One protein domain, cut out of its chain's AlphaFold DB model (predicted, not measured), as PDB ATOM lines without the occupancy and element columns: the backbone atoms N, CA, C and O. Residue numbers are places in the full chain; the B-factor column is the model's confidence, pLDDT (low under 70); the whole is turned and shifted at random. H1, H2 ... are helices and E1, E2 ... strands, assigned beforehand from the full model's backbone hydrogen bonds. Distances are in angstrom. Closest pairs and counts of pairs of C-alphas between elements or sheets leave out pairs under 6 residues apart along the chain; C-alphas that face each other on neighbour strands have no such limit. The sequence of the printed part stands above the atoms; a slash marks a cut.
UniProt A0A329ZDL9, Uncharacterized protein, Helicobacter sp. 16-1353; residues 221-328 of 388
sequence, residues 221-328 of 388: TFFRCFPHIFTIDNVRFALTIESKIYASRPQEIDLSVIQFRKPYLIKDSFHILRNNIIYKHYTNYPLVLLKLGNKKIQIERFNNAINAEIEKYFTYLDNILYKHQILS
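This is residues 221 to 328 of the 388 residues of an uncharacterized protein of Helicobacter sp. 16-1353 (UniProt A0A329ZDL9). A strongly twisted sheet of four antiparallel strands, in the order E1 E2 E4 E3, has one long helix, H4, slanting over one face and reaching on past the sheet. Short H2 sits over the opposite face, and residues 256 to 261 stick out. The printed part has 108 residues with four named helices and four named strands, H1 E1 E2 H2 H3 E3 E4 H4 along the chain. Its class is mixed; it is compact, with a radius of gyration of the C-alphas of 13.8 A, and spans 43 by 28 by 25 A.

Begin with the hairpin of E1, residues 228 to 232, and E2, residues 235 to 241, where N 230 and O 237 are 3.1 A apart. Beside E2 find E4, residues 287 to 292, with N 290 and O 238 at 2.8 A. E3, residues 270 to 277, forms a hairpin with E4, N 273 and O 289 at 2.8 A, and bends by 55 degrees at residue 273. H4, residues 300 to 327, makes two layers with the sheet, a helix over strands: height 9.0 A, over E2, slantwise at 44 degrees on the local plane. The closest C-alphas of E1 and H4 are Ile 232 and Ala 305, 7.3 A. On the opposite face H2, residues 242 to 246, is over E4 at height 9.4 A; C-alphas 242 and 288 are closest, 6.3 A. H1, residues 221 to 224, only grazes the sheet; H3, residues 255 to 258, is not on it. E2, H2, H3 and E3 form a split strand-helix-strand unit, two strands running the same way with E4 between them, its crossover right-handed. O i to N i+4 pairs are within hydrogen-bond range in 22 of 24 for H4 and 0 of 1 for H2, which has 1 of 2 O i to N i+3 pairs; H1 and H3 are too short.

Find C-alpha 228 at (279.060, 177.280, 193.852), where E1 begins; E2 is 20.0 A long and E3 17.1 A. H4 runs 40.8 A to C-alpha 327 at (289.149, 157.091, 198.001).

C-alphas 295 and 326 are the farthest apart, 43.4 A. The printed part has no cut; the link H3 to E3 is long, and pLDDT is under 70 at residues 246 to 249 and 256 to 268.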
ATOM      1  N   THR A 221     290.113 170.921 201.455       76.06
ATOM      2  CA  THR A 221     289.100 170.225 200.641       76.06
ATOM      3  C   THR A 221     287.779 170.999 200.595       76.06
ATOM      4  O   THR A 221     287.246 171.233 199.516       76.06
ATOM      5  N   PHE A 222     287.279 171.478 201.738       80.81
ATOM      6  CA  PHE A 222     286.002 172.196 201.812       80.81
ATOM      7  C   PHE A 222     286.053 173.547 201.105       80.81
ATOM      8  O   PHE A 222     285.164 173.874 200.323       80.81
ATOM      9  N   PHE A 223     287.136 174.310 201.277       80.06
ATOM     10  CA  PHE A 223     287.292 175.572 200.550       80.06
ATOM     11  C   PHE A 223     287.271 175.361 199.030       80.06
ATOM     12  O   PHE A 223     286.749 176.206 198.301       80.06
ATOM     13  N   ARG A 224     287.798 174.238 198.519       82.56
ATOM     14  CA  ARG A 224     287.797 173.892 197.082       82.56
ATOM     15  C   ARG A 224     286.400 173.636 196.518       82.56
ATOM     16  O   ARG A 224     286.208 173.819 195.318       82.56
ATOM     17  N   CYS A 225     285.419 173.328 197.362       85.88
ATOM     18  CA  CYS A 225     284.015 173.193 196.978       85.88
ATOM     19  C   CYS A 225     283.364 174.512 196.539       85.88
ATOM     20  O   CYS A 225     282.273 174.485 195.979       85.88
ATOM     21  N   PHE A 226     284.009 175.662 196.740       86.56
ATOM     22  CA  PHE A 226     283.427 176.978 196.463       86.56
ATOM     23  C   PHE A 226     284.277 177.811 195.488       86.56
ATOM     24  O   PHE A 226     285.497 177.616 195.429       86.56
ATOM     25  N   PRO A 227     283.681 178.774 194.752       88.12
ATOM     26  CA  PRO A 227     282.266 179.176 194.772       88.12
ATOM     27  C   PRO A 227     281.330 178.225 194.007       88.12
ATOM     28  O   PRO A 227     281.626 177.830 192.885       88.12
ATOM     29  N   HIS A 228     280.151 177.945 194.566       89.69
ATOM     30  CA  HIS A 228     279.060 177.280 193.852       89.69
ATOM     31  C   HIS A 228     278.130 178.324 193.228       89.69
ATOM     32  O   HIS A 228     277.532 179.128 193.942       89.69
ATOM     33  N   ILE A 229     278.014 178.336 191.899       88.69
ATOM     34  CA  ILE A 229     277.180 179.296 191.162       88.69
ATOM     35  C   ILE A 229     275.950 178.590 190.593       88.69
ATOM     36  O   ILE A 229     276.077 177.627 189.841       88.69
ATOM     37  N   PHE A 230     274.770 179.139 190.873       89.75
ATOM     38  CA  PHE A 230     273.478 178.612 190.424       89.75
ATOM     39  C   PHE A 230     272.562 179.737 189.917       89.75
ATOM     40  O   PHE A 230     272.892 180.924 190.014       89.75
ATOM     41  N   THR A 231     271.447 179.380 189.274       90.25
ATOM     42  CA  THR A 231     270.498 180.335 188.671       90.25
ATOM     43  C   THR A 231     269.066 179.954 189.022       90.25
ATOM     44  O   THR A 231     268.700 178.797 188.858       90.25
ATOM     45  N   ILE A 232     268.263 180.928 189.456       90.75
ATOM     46  CA  ILE A 232     266.826 180.785 189.742       90.75
ATOM     47  C   ILE A 232     266.108 181.913 188.998       90.75
ATOM     48  O   ILE A 232     266.510 183.067 189.129       90.75
ATOM     49  N   ASP A 233     265.102 181.597 188.178       88.69
ATOM     50  CA  ASP A 233     264.360 182.553 187.332       88.69
ATOM     51  C   ASP A 233     265.261 183.563 186.591       88.69
ATOM     52  O   ASP A 233     265.039 184.775 186.612       88.69
ATOM     53  N   ASN A 234     266.327 183.076 185.945       87.38
ATOM     54  CA  ASN A 234     267.340 183.887 185.247       87.38
ATOM     55  C   ASN A 234     268.155 184.856 186.133       87.38
ATOM     56  O   ASN A 234     268.934 185.662 185.617       87.38
ATOM     57  N   VAL A 235     268.045 184.763 187.460       88.69
ATOM     58  CA  VAL A 235     268.889 185.482 188.420       88.69
ATOM     59  C   VAL A 235     270.014 184.567 188.888       88.69
ATOM     60  O   VAL A 235     269.778 183.450 189.339       88.69
ATOM     61  N   ARG A 236     271.259 185.041 188.779       89.75
ATOM     62  CA  ARG A 236     272.455 184.285 189.172       89.75
ATOM     63  C   ARG A 236     272.828 184.551 190.625       89.75
ATOM     64  O   ARG A 236     272.924 185.707 191.042       89.75
ATOM     65  N   PHE A 237     273.135 183.481 191.339       91.06
ATOM     66  CA  PHE A 237     273.587 183.496 192.722       91.06
ATOM     67  C   PHE A 237     274.934 182.786 192.847       91.06
ATOM     68  O   PHE A 237     275.304 181.983 191.988       91.06
ATOM     69  N   ALA A 238     275.670 183.094 193.910       91.50
ATOM     70  CA  ALA A 238     276.859 182.350 194.294       91.50
ATOM     71  C   ALA A 238     276.841 182.071 195.795       91.50
ATOM     72  O   ALA A 238     276.642 182.988 196.586       91.50
ATOM     73  N   LEU A 239     277.081 180.823 196.172       92.00
ATOM     74  CA  LEU A 239     277.408 180.429 197.534       92.00
ATOM     75  C   LEU A 239     278.930 180.292 197.617       92.00
ATOM     76  O   LEU A 239     279.531 179.581 196.808       92.00
ATOM     77  N   THR A 240     279.577 181.011 198.528       89.25
ATOM     78  CA  THR A 240     281.044 181.035 198.631       89.25
ATOM     79  C   THR A 240     281.510 181.288 200.055       89.25
ATOM     80  O   THR A 240     280.714 181.634 200.914       89.25
ATOM     81  N   ILE A 241     282.809 181.147 200.290       85.06
ATOM     82  CA  ILE A 241     283.468 181.624 201.509       85.06
ATOM     83  C   ILE A 241     283.962 183.054 201.255       85.06
ATOM     84  O   ILE A 241     284.270 183.394 200.105       85.06
ATOM     85  N   GLU A 242     284.005 183.886 202.295       78.75
ATOM     86  CA  GLU A 242     284.338 185.314 202.210       78.75
ATOM     87  C   GLU A 242     285.699 185.568 201.540       78.75
ATOM     88  O   GLU A 242     285.757 186.275 200.528       78.75
ATOM     89  N   SER A 243     286.759 184.877 201.971       71.62
ATOM     90  CA  SER A 243     288.084 184.873 201.317       71.62
ATOM     91  C   SER A 243     288.039 184.630 199.809       71.62
ATOM     92  O   SER A 243     288.876 185.137 199.058       71.62
ATOM     93  N   LYS A 244     287.079 183.834 199.326       74.81
ATOM     94  CA  LYS A 244     286.980 183.455 197.911       74.81
ATOM     95  C   LYS A 244     286.233 184.462 197.043       74.81
ATOM     96  O   LYS A 244     286.324 184.355 195.819       74.81
ATOM     97  N   ILE A 245     285.566 185.459 197.630       75.50
ATOM     98  CA  ILE A 245     284.815 186.481 196.885       75.50
ATOM     99  C   ILE A 245     285.735 187.234 195.914       75.50
ATOM    100  O   ILE A 245     285.398 187.408 194.742       75.50
ATOM    101  N   TYR A 246     286.929 187.621 196.375       67.44
ATOM    102  CA  TYR A 246     287.878 188.433 195.601       67.44
ATOM    103  C   TYR A 246     289.055 187.636 195.023       67.44
ATOM    104  O   TYR A 246     289.752 188.119 194.129       67.44
ATOM    105  N   ALA A 247     289.263 186.394 195.471       61.34
ATOM    106  CA  ALA A 247     290.431 185.588 195.109       61.34
ATOM    107  C   ALA A 247     290.488 185.166 193.627       61.34
ATOM    108  O   ALA A 247     291.494 184.606 193.193       61.34
ATOM    109  N   SER A 248     289.435 185.406 192.833       63.69
ATOM    110  CA  SER A 248     289.346 184.971 191.428       63.69
ATOM    111  C   SER A 248     289.691 183.483 191.241       63.69
ATOM    112  O   SER A 248     290.296 183.104 190.234       63.69
ATOM    113  N   ARG A 249     289.301 182.632 192.200       67.81
ATOM    114  CA  ARG A 249     289.496 181.176 192.143       67.81
ATOM    115  C   ARG A 249     288.170 180.473 191.858       67.81
ATOM    116  O   ARG A 249     287.175 180.817 192.495       67.81
ATOM    117  N   PRO A 250     288.127 179.534 190.897       73.06
ATOM    118  CA  PRO A 250     286.921 178.767 190.634       73.06
ATOM    119  C   PRO A 250     286.701 177.715 191.727       73.06
ATOM    120  O   PRO A 250     287.562 177.481 192.577       73.06
ATOM    121  N   GLN A 251     285.541 177.069 191.669       80.81
ATOM    122  CA  GLN A 251     285.338 175.770 192.291       80.81
ATOM    123  C   GLN A 251     286.328 174.764 191.696       80.81
ATOM    124  O   GLN A 251     286.567 174.761 190.487       80.81
ATOM    125  N   GLU A 252     286.907 173.934 192.555       79.81
ATOM    126  CA  GLU A 252     287.954 172.977 192.193       79.81
ATOM    127  C   GLU A 252     287.494 171.523 192.354       79.81
ATOM    128  O   GLU A 252     288.274 170.619 192.109       79.81
ATOM    129  N   ILE A 253     286.238 171.263 192.722       85.31
ATOM    130  CA  ILE A 253     285.709 169.893 192.798       85.31
ATOM    131  C   ILE A 253     285.132 169.455 191.458       85.31
ATOM    132  O   ILE A 253     284.541 170.270 190.754       85.31
ATOM    133  N   ASP A 254     285.280 168.171 191.134       80.81
ATOM    134  CA  ASP A 254     284.621 167.539 189.986       80.81
ATOM    135  C   ASP A 254     284.814 168.279 188.637       80.81
ATOM    136  O   ASP A 254     283.897 168.548 187.853       80.81
ATOM    137  N   LEU A 255     286.067 168.632 188.358       76.19
ATOM    138  CA  LEU A 255     286.509 169.299 187.142       76.19
ATOM    139  C   LEU A 255     286.253 168.485 185.865       76.19
ATOM    140  O   LEU A 255     286.141 169.091 184.798       76.19
ATOM    141  N   SER A 256     286.119 167.156 185.942       69.00
ATOM    142  CA  SER A 256     285.723 166.307 184.803       69.00
ATOM    143  C   SER A 256     284.356 166.697 184.238       69.00
ATOM    144  O   SER A 256     284.172 166.685 183.023       69.00
ATOM    145  N   VAL A 257     283.424 167.123 185.092       59.09
ATOM    146  CA  VAL A 257     282.096 167.604 184.681       59.09
ATOM    147  C   VAL A 257     282.129 169.103 184.342       59.09
ATOM    148  O   VAL A 257     281.400 169.579 183.467       59.09
ATOM    149  N   ILE A 258     283.015 169.868 184.992       51.31
ATOM    150  CA  ILE A 258     283.130 171.327 184.821       51.31
ATOM    151  C   ILE A 258     283.925 171.726 183.566       51.31
ATOM    152  O   ILE A 258     283.755 172.849 183.101       51.31
ATOM    153  N   GLN A 259     284.715 170.849 182.929       42.06
ATOM    154  CA  GLN A 259     285.467 171.182 181.699       42.06
ATOM    155  C   GLN A 259     284.602 171.755 180.554       42.06
ATOM    156  O   GLN A 259     285.106 172.523 179.732       42.06
ATOM    157  N   PHE A 260     283.291 171.482 180.539       39.09
ATOM    158  CA  PHE A 260     282.339 172.043 179.569       39.09
ATOM    159  C   PHE A 260     281.662 173.354 180.011       39.09
ATOM    160  O   PHE A 260     280.958 173.995 179.227       39.09
ATOM    161  N   ARG A 261     281.880 173.804 181.250       43.34
ATOM    162  CA  ARG A 261     281.294 175.020 181.829       43.34
ATOM    163  C   ARG A 261     282.419 176.012 182.118       43.34
ATOM    164  O   ARG A 261     283.366 175.709 182.831       43.34
ATOM    165  N   LYS A 262     282.347 177.219 181.537       48.69
ATOM    166  CA  LYS A 262     283.323 178.298 181.800       48.69
ATOM    167  C   LYS A 262     283.585 178.385 183.313       48.69
ATOM    168  O   LYS A 262     282.599 178.439 184.046       48.69
ATOM    169  N   PRO A 263     284.852 178.443 183.767       51.06
ATOM    170  CA  PRO A 263     285.171 178.440 185.189       51.06
ATOM    171  C   PRO A 263     284.353 179.518 185.898       51.06
ATOM    172  O   PRO A 263     284.393 180.695 185.516       51.06
ATOM    173  N   TYR A 264     283.566 179.078 186.878       56.91
ATOM    174  CA  TYR A 264     282.631 179.882 187.654       56.91
ATOM    175  C   TYR A 264     283.407 180.840 188.561       56.91
ATOM    176  O   TYR A 264     283.635 180.584 189.735       56.91
ATOM    177  N   LEU A 265     283.879 181.938 187.979       65.81
ATOM    178  CA  LEU A 265     284.545 183.017 188.694       65.81
ATOM    179  C   LEU A 265     283.511 184.078 189.071       65.81
ATOM    180  O   LEU A 265     282.705 184.486 188.229       65.81
ATOM    181  N   ILE A 266     283.580 184.576 190.305       66.00
ATOM    182  CA  ILE A 266     282.851 185.777 190.721       66.00
ATOM    183  C   ILE A 266     283.566 186.974 190.076       66.00
ATOM    184  O   ILE A 266     284.503 187.540 190.623       66.00
ATOM    185  N   LYS A 267     283.200 187.284 188.828       65.38
ATOM    186  CA  LYS A 267     283.697 188.454 188.071       65.38
ATOM    187  C   LYS A 267     282.675 189.573 187.968       65.38
ATOM    188  O   LYS A 267     282.991 190.658 187.485       65.38
ATOM    189  N   ASP A 268     281.445 189.265 188.346       66.38
ATOM    190  CA  ASP A 268     280.345 190.202 188.320       66.38
ATOM    191  C   ASP A 268     280.404 191.055 189.589       66.38
ATOM    192  O   ASP A 268     280.837 190.590 190.645       66.38
ATOM    193  N   SER A 269     279.930 192.295 189.500       79.19
ATOM    194  CA  SER A 269     279.493 193.007 190.699       79.19
ATOM    195  C   SER A 269     278.514 192.133 191.474       79.19
ATOM    196  O   SER A 269     277.767 191.353 190.880       79.19
ATOM    197  N   PHE A 270     278.503 192.240 192.791       86.50
ATOM    198  CA  PHE A 270     277.652 191.399 193.613       86.50
ATOM    199  C   PHE A 270     277.060 192.186 194.774       86.50
ATOM    200  O   PHE A 270     277.556 193.246 195.151       86.50
ATOM    201  N   HIS A 271     275.986 191.637 195.330       86.50
ATOM    202  CA  HIS A 271     275.395 192.085 196.586       86.50
ATOM    203  C   HIS A 271     275.404 190.907 197.555       86.50
ATOM    204  O   HIS A 271     274.947 189.820 197.192       86.50
ATOM    205  N   ILE A 272     275.929 191.116 198.763       88.69
ATOM    206  CA  ILE A 272     275.845 190.128 199.841       88.69
ATOM    207  C   ILE A 272     274.394 190.075 200.307       88.69
ATOM    208  O   ILE A 272     273.798 191.101 200.629       88.69
ATOM    209  N   LEU A 273     273.826 188.875 200.296       87.88
ATOM    210  CA  LEU A 273     272.444 188.623 200.680       87.88
ATOM    211  C   LEU A 273     272.337 188.029 202.082       87.88
ATOM    212  O   LEU A 273     271.449 188.396 202.841       87.88
ATOM    213  N   ARG A 274     273.226 187.081 202.397       89.56
ATOM    214  CA  ARG A 274     273.359 186.416 203.699       89.56
ATOM    215  C   ARG A 274     274.836 186.101 203.916       89.56
ATOM    216  O   ARG A 274     275.510 185.750 202.951       89.56
ATOM    217  N   ASN A 275     275.331 186.212 205.141       85.75
ATOM    218  CA  ASN A 275     276.754 186.050 205.477       85.75
ATOM    219  C   ASN A 275     276.997 185.110 206.671       85.75
ATOM    220  O   ASN A 275     278.042 185.168 207.305       85.75
ATOM    221  N   ASN A 276     276.025 184.256 206.989       86.94
ATOM    222  CA  ASN A 276     276.049 183.368 208.149       86.94
ATOM    223  C   ASN A 276     275.443 181.988 207.845       86.94
ATOM    224  O   ASN A 276     274.810 181.377 208.702       86.94
ATOM    225  N   ILE A 277     275.589 181.501 206.611       89.38
ATOM    226  CA  ILE A 277     275.062 180.187 206.237       89.38
ATOM    227  C   ILE A 277     276.029 179.126 206.756       89.38
ATOM    228  O   ILE A 277     277.175 179.049 206.316       89.38
ATOM    229  N   ILE A 278     275.569 178.310 207.700       88.12
ATOM    230  CA  ILE A 278     276.399 177.306 208.363       88.12
ATOM    231  C   ILE A 278     276.244 175.968 207.647       88.12
ATOM    232  O   ILE A 278     275.143 175.431 207.550       88.12
ATOM    233  N   TYR A 279     277.361 175.408 207.189       86.31
ATOM    234  CA  TYR A 279     277.423 174.008 206.794       86.31
ATOM    235  C   TYR A 279     277.837 173.168 208.007       86.31
ATOM    236  O   TYR A 279     278.877 173.425 208.616       86.31
ATOM    237  N   LYS A 280     277.017 172.172 208.365       84.44
ATOM    238  CA  LYS A 280     277.093 171.405 209.629       84.44
ATOM    239  C   LYS A 280     278.485 170.867 209.989       84.44
ATOM    240  O   LYS A 280     278.821 170.805 211.164       84.44
ATOM    241  N   HIS A 281     279.305 170.507 209.000       81.25
ATOM    242  CA  HIS A 281     280.633 169.922 209.221       81.25
ATOM    243  C   HIS A 281     281.768 170.960 209.297       81.25
ATOM    244  O   HIS A 281     282.890 170.612 209.650       81.25
ATOM    245  N   TYR A 282     281.490 172.227 208.972       80.69
ATOM    246  CA  TYR A 282     282.476 173.309 208.890       80.69
ATOM    247  C   TYR A 282     281.917 174.595 209.516       80.69
ATOM    248  O   TYR A 282     281.865 175.650 208.887       80.69
ATOM    249  N   THR A 283     281.502 174.511 210.781       81.31
ATOM    250  CA  THR A 283     280.857 175.613 211.521       81.31
ATOM    251  C   THR A 283     281.725 176.863 211.664       81.31
ATOM    252  O   THR A 283     281.202 177.972 211.708       81.31
ATOM    253  N   ASN A 284     283.049 176.694 211.670       77.25
ATOM    254  CA  ASN A 284     284.015 177.793 211.751       77.25
ATOM    255  C   ASN A 284     284.211 178.544 210.421       77.25
ATOM    256  O   ASN A 284     284.917 179.547 210.394       77.25
ATOM    257  N   TYR A 285     283.596 178.077 209.330       79.19
ATOM    258  CA  TYR A 285     283.752 178.633 207.986       79.19
ATOM    259  C   TYR A 285     282.381 179.000 207.396       79.19
ATOM    260  O   TYR A 285     281.887 178.304 206.502       79.19
ATOM    261  N   PRO A 286     281.724 180.058 207.912       85.19
ATOM    262  CA  PRO A 286     280.403 180.460 207.445       85.19
ATOM    263  C   PRO A 286     280.429 180.830 205.960       85.19
ATOM    264  O   PRO A 286     281.353 181.475 205.459       85.19
ATOM    265  N   LEU A 287     279.381 180.420 205.251       90.50
ATOM    266  CA  LEU A 287     279.202 180.705 203.839       90.50
ATOM    267  C   LEU A 287     278.423 182.004 203.642       90.50
ATOM    268  O   LEU A 287     277.499 182.356 204.384       90.50
ATOM    269  N   VAL A 288     278.779 182.682 202.561       91.75
ATOM    270  CA  VAL A 288     278.173 183.911 202.079       91.75
ATOM    271  C   VAL A 288     277.376 183.601 200.819       91.75
ATOM    272  O   VAL A 288     277.889 183.028 199.854       91.75
ATOM    273  N   LEU A 289     276.110 184.009 200.819       93.19
ATOM    274  CA  LEU A 289     275.260 184.010 199.640       93.19
ATOM    275  C   LEU A 289     275.333 185.373 198.963       93.19
ATOM    276  O   LEU A 289     275.027 186.409 199.558       93.19
ATOM    277  N   LEU A 290     275.675 185.353 197.684       91.56
ATOM    278  CA  LEU A 290     275.786 186.521 196.831       91.56
ATOM    279  C   LEU A 290     274.716 186.488 195.748       91.56
ATOM    280  O   LEU A 290     274.477 185.454 195.121       91.56
ATOM    281  N   LYS A 291     274.155 187.656 195.440       90.69
ATOM    282  CA  LYS A 291     273.457 187.898 194.177       90.69
ATOM    283  C   LYS A 291     274.452 188.476 193.183       90.69
ATOM    284  O   LYS A 291     275.048 189.517 193.451       90.69
ATOM    285  N   LEU A 292     274.592 187.854 192.016       88.25
ATOM    286  CA  LEU A 292     275.502 188.320 190.971       88.25
ATOM    287  C   LEU A 292     274.822 189.354 190.051       88.25
ATOM    288  O   LEU A 292     273.643 189.257 189.701       88.25
ATOM    289  N   GLY A 293     275.573 190.374 189.646       83.50
ATOM    290  CA  GLY A 293     275.175 191.485 188.782       83.50
ATOM    291  C   GLY A 293     274.675 192.742 189.513       83.50
ATOM    292  O   GLY A 293     274.220 192.693 190.652       83.50
ATOM    293  N   ASN A 294     274.643 193.868 188.789       73.06
ATOM    294  CA  ASN A 294     274.467 195.222 189.343       73.06
ATOM    295  C   ASN A 294     273.127 195.505 190.049       73.06
ATOM    296  O   ASN A 294     273.093 196.289 190.993       73.06
ATOM    297  N   LYS A 295     272.013 194.925 189.588       76.19
ATOM    298  CA  LYS A 295     270.675 195.288 190.091       76.19
ATOM    299  C   LYS A 295     270.405 194.674 191.469       76.19
ATOM    300  O   LYS A 295     270.522 193.456 191.599       76.19
ATOM    301  N   LYS A 296     269.992 195.477 192.456       70.81
ATOM    302  CA  LYS A 296     269.370 194.954 193.684       70.81
ATOM    303  C   LYS A 296     268.010 194.344 193.331       70.81
ATOM    304  O   LYS A 296     267.326 194.844 192.440       70.81
ATOM    305  N   ILE A 297     267.653 193.244 193.984       73.75
ATOM    306  CA  ILE A 297     266.379 192.538 193.796       73.75
ATOM    307  C   ILE A 297     265.822 192.236 195.190       73.75
ATOM    308  O   ILE A 297     266.603 191.985 196.107       73.75
ATOM    309  N   GLN A 298     264.498 192.262 195.350       73.81
ATOM    310  CA  GLN A 298     263.842 191.780 196.567       73.81
ATOM    311  C   GLN A 298     264.055 190.269 196.697       73.81
ATOM    312  O   GLN A 298     263.619 189.492 195.847       73.81
ATOM    313  N   ILE A 299     264.769 189.859 197.745       74.44
ATOM    314  CA  ILE A 299     265.190 188.468 197.932       74.44
ATOM    315  C   ILE A 299     264.054 187.555 198.394       74.44
ATOM    316  O   ILE A 299     264.093 186.357 198.136       74.44
ATOM    317  N   GLU A 300     263.035 188.122 199.043       80.38
ATOM    318  CA  GLU A 300     261.948 187.388 199.699       80.38
ATOM    319  C   GLU A 300     261.242 186.428 198.743       80.38
ATOM    320  O   GLU A 300     261.017 185.269 199.086       80.38
ATOM    321  N   ARG A 301     261.033 186.860 197.493       82.38
ATOM    322  CA  ARG A 301     260.461 186.039 196.419       82.38
ATOM    323  C   ARG A 301     261.272 184.770 196.119       82.38
ATOM    324  O   ARG A 301     260.708 183.780 195.666       82.38
ATOM    325  N   PHE A 302     262.582 184.790 196.347       85.50
ATOM    326  CA  PHE A 302     263.489 183.690 196.023       85.50
ATOM    327  C   PHE A 302     263.850 182.825 197.230       85.50
ATOM    328  O   PHE A 302     264.502 181.803 197.043       85.50
ATOM    329  N   ASN A 303     263.451 183.197 198.452       87.50
ATOM    330  CA  ASN A 303     263.947 182.565 199.679       87.50
ATOM    331  C   ASN A 303     263.774 181.039 199.688       87.50
ATOM    332  O   ASN A 303     264.736 180.332 199.977       87.50
ATOM    333  N   ASN A 304     262.593 180.537 199.318       91.31
ATOM    334  CA  ASN A 304     262.321 179.096 199.311       91.31
ATOM    335  C   ASN A 304     263.161 178.360 198.259       91.31
ATOM    336  O   ASN A 304     263.780 177.347 198.565       91.31
ATOM    337  N   ALA A 305     263.237 178.899 197.038       93.06
ATOM    338  CA  ALA A 305     264.016 178.302 195.954       93.06
ATOM    339  C   ALA A 305     265.529 178.343 196.235       93.06
ATOM    340  O   ALA A 305     266.237 177.379 195.962       93.06
ATOM    341  N   ILE A 306     266.023 179.438 196.824       94.00
ATOM    342  CA  ILE A 306     267.416 179.578 197.263       94.00
ATOM    343  C   ILE A 306     267.736 178.531 198.329       94.00
ATOM    344  O   ILE A 306     268.743 177.843 198.207       94.00
ATOM    345  N   ASN A 307     266.891 178.402 199.357       93.94
ATOM    346  CA  ASN A 307     267.110 177.425 200.421       93.94
ATOM    347  C   ASN A 307     267.111 175.998 199.860       93.94
ATOM    348  O   ASN A 307     268.008 175.229 200.178       93.94
ATOM    349  N   ALA A 308     266.173 175.672 198.965       94.75
ATOM    350  CA  ALA A 308     266.119 174.363 198.319       94.75
ATOM    351  C   ALA A 308     267.386 174.050 197.499       94.75
ATOM    352  O   ALA A 308     267.915 172.943 197.593       94.75
ATOM    353  N   GLU A 309     267.910 175.010 196.728       94.88
ATOM    354  CA  GLU A 309     269.162 174.819 195.978       94.88
ATOM    355  C   GLU A 309     270.390 174.706 196.898       94.88
ATOM    356  O   GLU A 309     271.281 173.902 196.625       94.88
ATOM    357  N   ILE A 310     270.434 175.446 198.012       94.38
ATOM    358  CA  ILE A 310     271.511 175.321 199.008       94.38
ATOM    359  C   ILE A 310     271.493 173.934 199.658       94.38
ATOM    360  O   ILE A 310     272.530 173.277 199.689       94.38
ATOM    361  N   GLU A 311     270.333 173.456 200.115       94.94
ATOM    362  CA  GLU A 311     270.194 172.128 200.735       94.94
ATOM    363  C   GLU A 311     270.542 170.997 199.762       94.94
ATOM    364  O   GLU A 311     271.269 170.054 200.093       94.94
ATOM    365  N   LYS A 312     270.095 171.119 198.509       94.50
ATOM    366  CA  LYS A 312     270.471 170.202 197.430       94.50
ATOM    367  C   LYS A 312     271.983 170.187 197.211       94.50
ATOM    368  O   LYS A 312     272.569 169.116 197.045       94.50
ATOM    369  N   TYR A 313     272.625 171.353 197.224       93.00
ATOM    370  CA  TYR A 313     274.073 171.438 197.084       93.00
ATOM    371  C   TYR A 313     274.813 170.869 198.299       93.00
ATOM    372  O   TYR A 313     275.800 170.162 198.122       93.00
ATOM    373  N   PHE A 314     274.331 171.096 199.521       94.19
ATOM    374  CA  PHE A 314     274.893 170.483 200.728       94.19
ATOM    375  C   PHE A 314     274.787 168.961 200.709       94.19
ATOM    376  O   PHE A 314     275.764 168.289 201.024       94.19
ATOM    377  N   THR A 315     273.668 168.417 200.237       93.31
ATOM    378  CA  THR A 315     273.515 166.968 200.034       93.31
ATOM    379  C   THR A 315     274.533 166.440 199.016       93.31
ATOM    380  O   THR A 315     275.160 165.402 199.227       93.31
ATOM    381  N   TYR A 316     274.750 167.166 197.914       91.38
ATOM    382  CA  TYR A 316     275.804 166.831 196.953       91.38
ATOM    383  C   TYR A 316     277.204 166.880 197.590       91.38
ATOM    384  O   TYR A 316     277.997 165.965 197.374       91.38
ATOM    385  N   LEU A 317     277.505 167.902 198.399       90.88
ATOM    386  CA  LEU A 317     278.783 168.011 199.103       90.88
ATOM    387  C   LEU A 317     279.014 166.864 200.080       90.88
ATOM    388  O   LEU A 317     280.107 166.307 200.073       90.88
ATOM    389  N   ASP A 318     278.004 166.482 200.862       91.50
ATOM    390  CA  ASP A 318     278.093 165.349 201.787       91.50
ATOM    391  C   ASP A 318     278.510 164.072 201.037       91.50
ATOM    392  O   ASP A 318     279.470 163.406 201.426       91.50
ATOM    393  N   ASN A 319     277.867 163.785 199.901       91.88
ATOM    394  CA  ASN A 319     278.187 162.615 199.078       91.88
ATOM    395  C   ASN A 319     279.612 162.666 198.507       91.88
ATOM    396  O   ASN A 319     280.331 161.665 198.514       91.88
ATOM    397  N   ILE A 320     280.033 163.830 198.008       91.12
ATOM    398  CA  ILE A 320     281.359 164.019 197.407       91.12
ATOM    399  C   ILE A 320     282.464 163.918 198.456       91.12
ATOM    400  O   ILE A 320     283.474 163.260 198.211       91.12
ATOM    401  N   LEU A 321     282.281 164.543 199.618       89.94
ATOM    402  CA  LEU A 321     283.251 164.512 200.710       89.94
ATOM    403  C   LEU A 321     283.355 163.111 201.320       89.94
ATOM    404  O   LEU A 321     284.464 162.656 201.587       89.94
ATOM    405  N   TYR A 322     282.236 162.396 201.460       92.00
ATOM    406  CA  TYR A 322     282.239 161.002 201.900       92.00
ATOM    407  C   TYR A 322     282.988 160.094 200.916       92.00
ATOM    408  O   TYR A 322     283.891 159.352 201.303       92.00
ATOM    409  N   LYS A 323     282.690 160.207 199.615       94.44
ATOM    410  CA  LYS A 323     283.402 159.451 198.575       94.44
ATOM    411  C   LYS A 323     284.895 159.794 198.545       94.44
ATOM    412  O   LYS A 323     285.732 158.904 198.418       94.44
ATOM    413  N   HIS A 324     285.242 161.074 198.691       93.69
ATOM    414  CA  HIS A 324     286.629 161.537 198.770       93.69
ATOM    415  C   HIS A 324     287.361 160.933 199.969       93.69
ATOM    416  O   HIS A 324     288.504 160.510 199.815       93.69
ATOM    417  N   GLN A 325     286.708 160.832 201.127       92.25
ATOM    418  CA  GLN A 325     287.284 160.210 202.318       92.25
ATOM    419  C   GLN A 325     287.606 158.726 202.094       92.25
ATOM    420  O   GLN A 325     288.682 158.287 202.485       92.25
ATOM    421  N   ILE A 326     286.720 157.977 201.428       95.38
ATOM    422  CA  ILE A 326     286.943 156.557 201.099       95.38
ATOM    423  C   ILE A 326     288.105 156.384 200.114       95.38
ATOM    424  O   ILE A 326     288.919 155.475 200.260       95.38
ATOM    425  N   LEU A 327     288.174 157.234 199.086       96.56
ATOM    426  CA  LEU A 327     289.149 157.091 198.001       96.56
ATOM    427  C   LEU A 327     290.515 157.713 198.309       96.56
ATOM    428  O   LEU A 327     291.497 157.335 197.674       96.56
ATOM    429  N   SER A 328     290.586 158.660 199.249       95.06
ATOM    430  CA  SER A 328     291.829 159.337 199.631       95.06
ATOM    431  C   SER A 328     292.916 158.335 199.988       95.06
ATOM    432  O   SER A 328     292.643 157.345 200.659       95.06
TER     433      SER A 328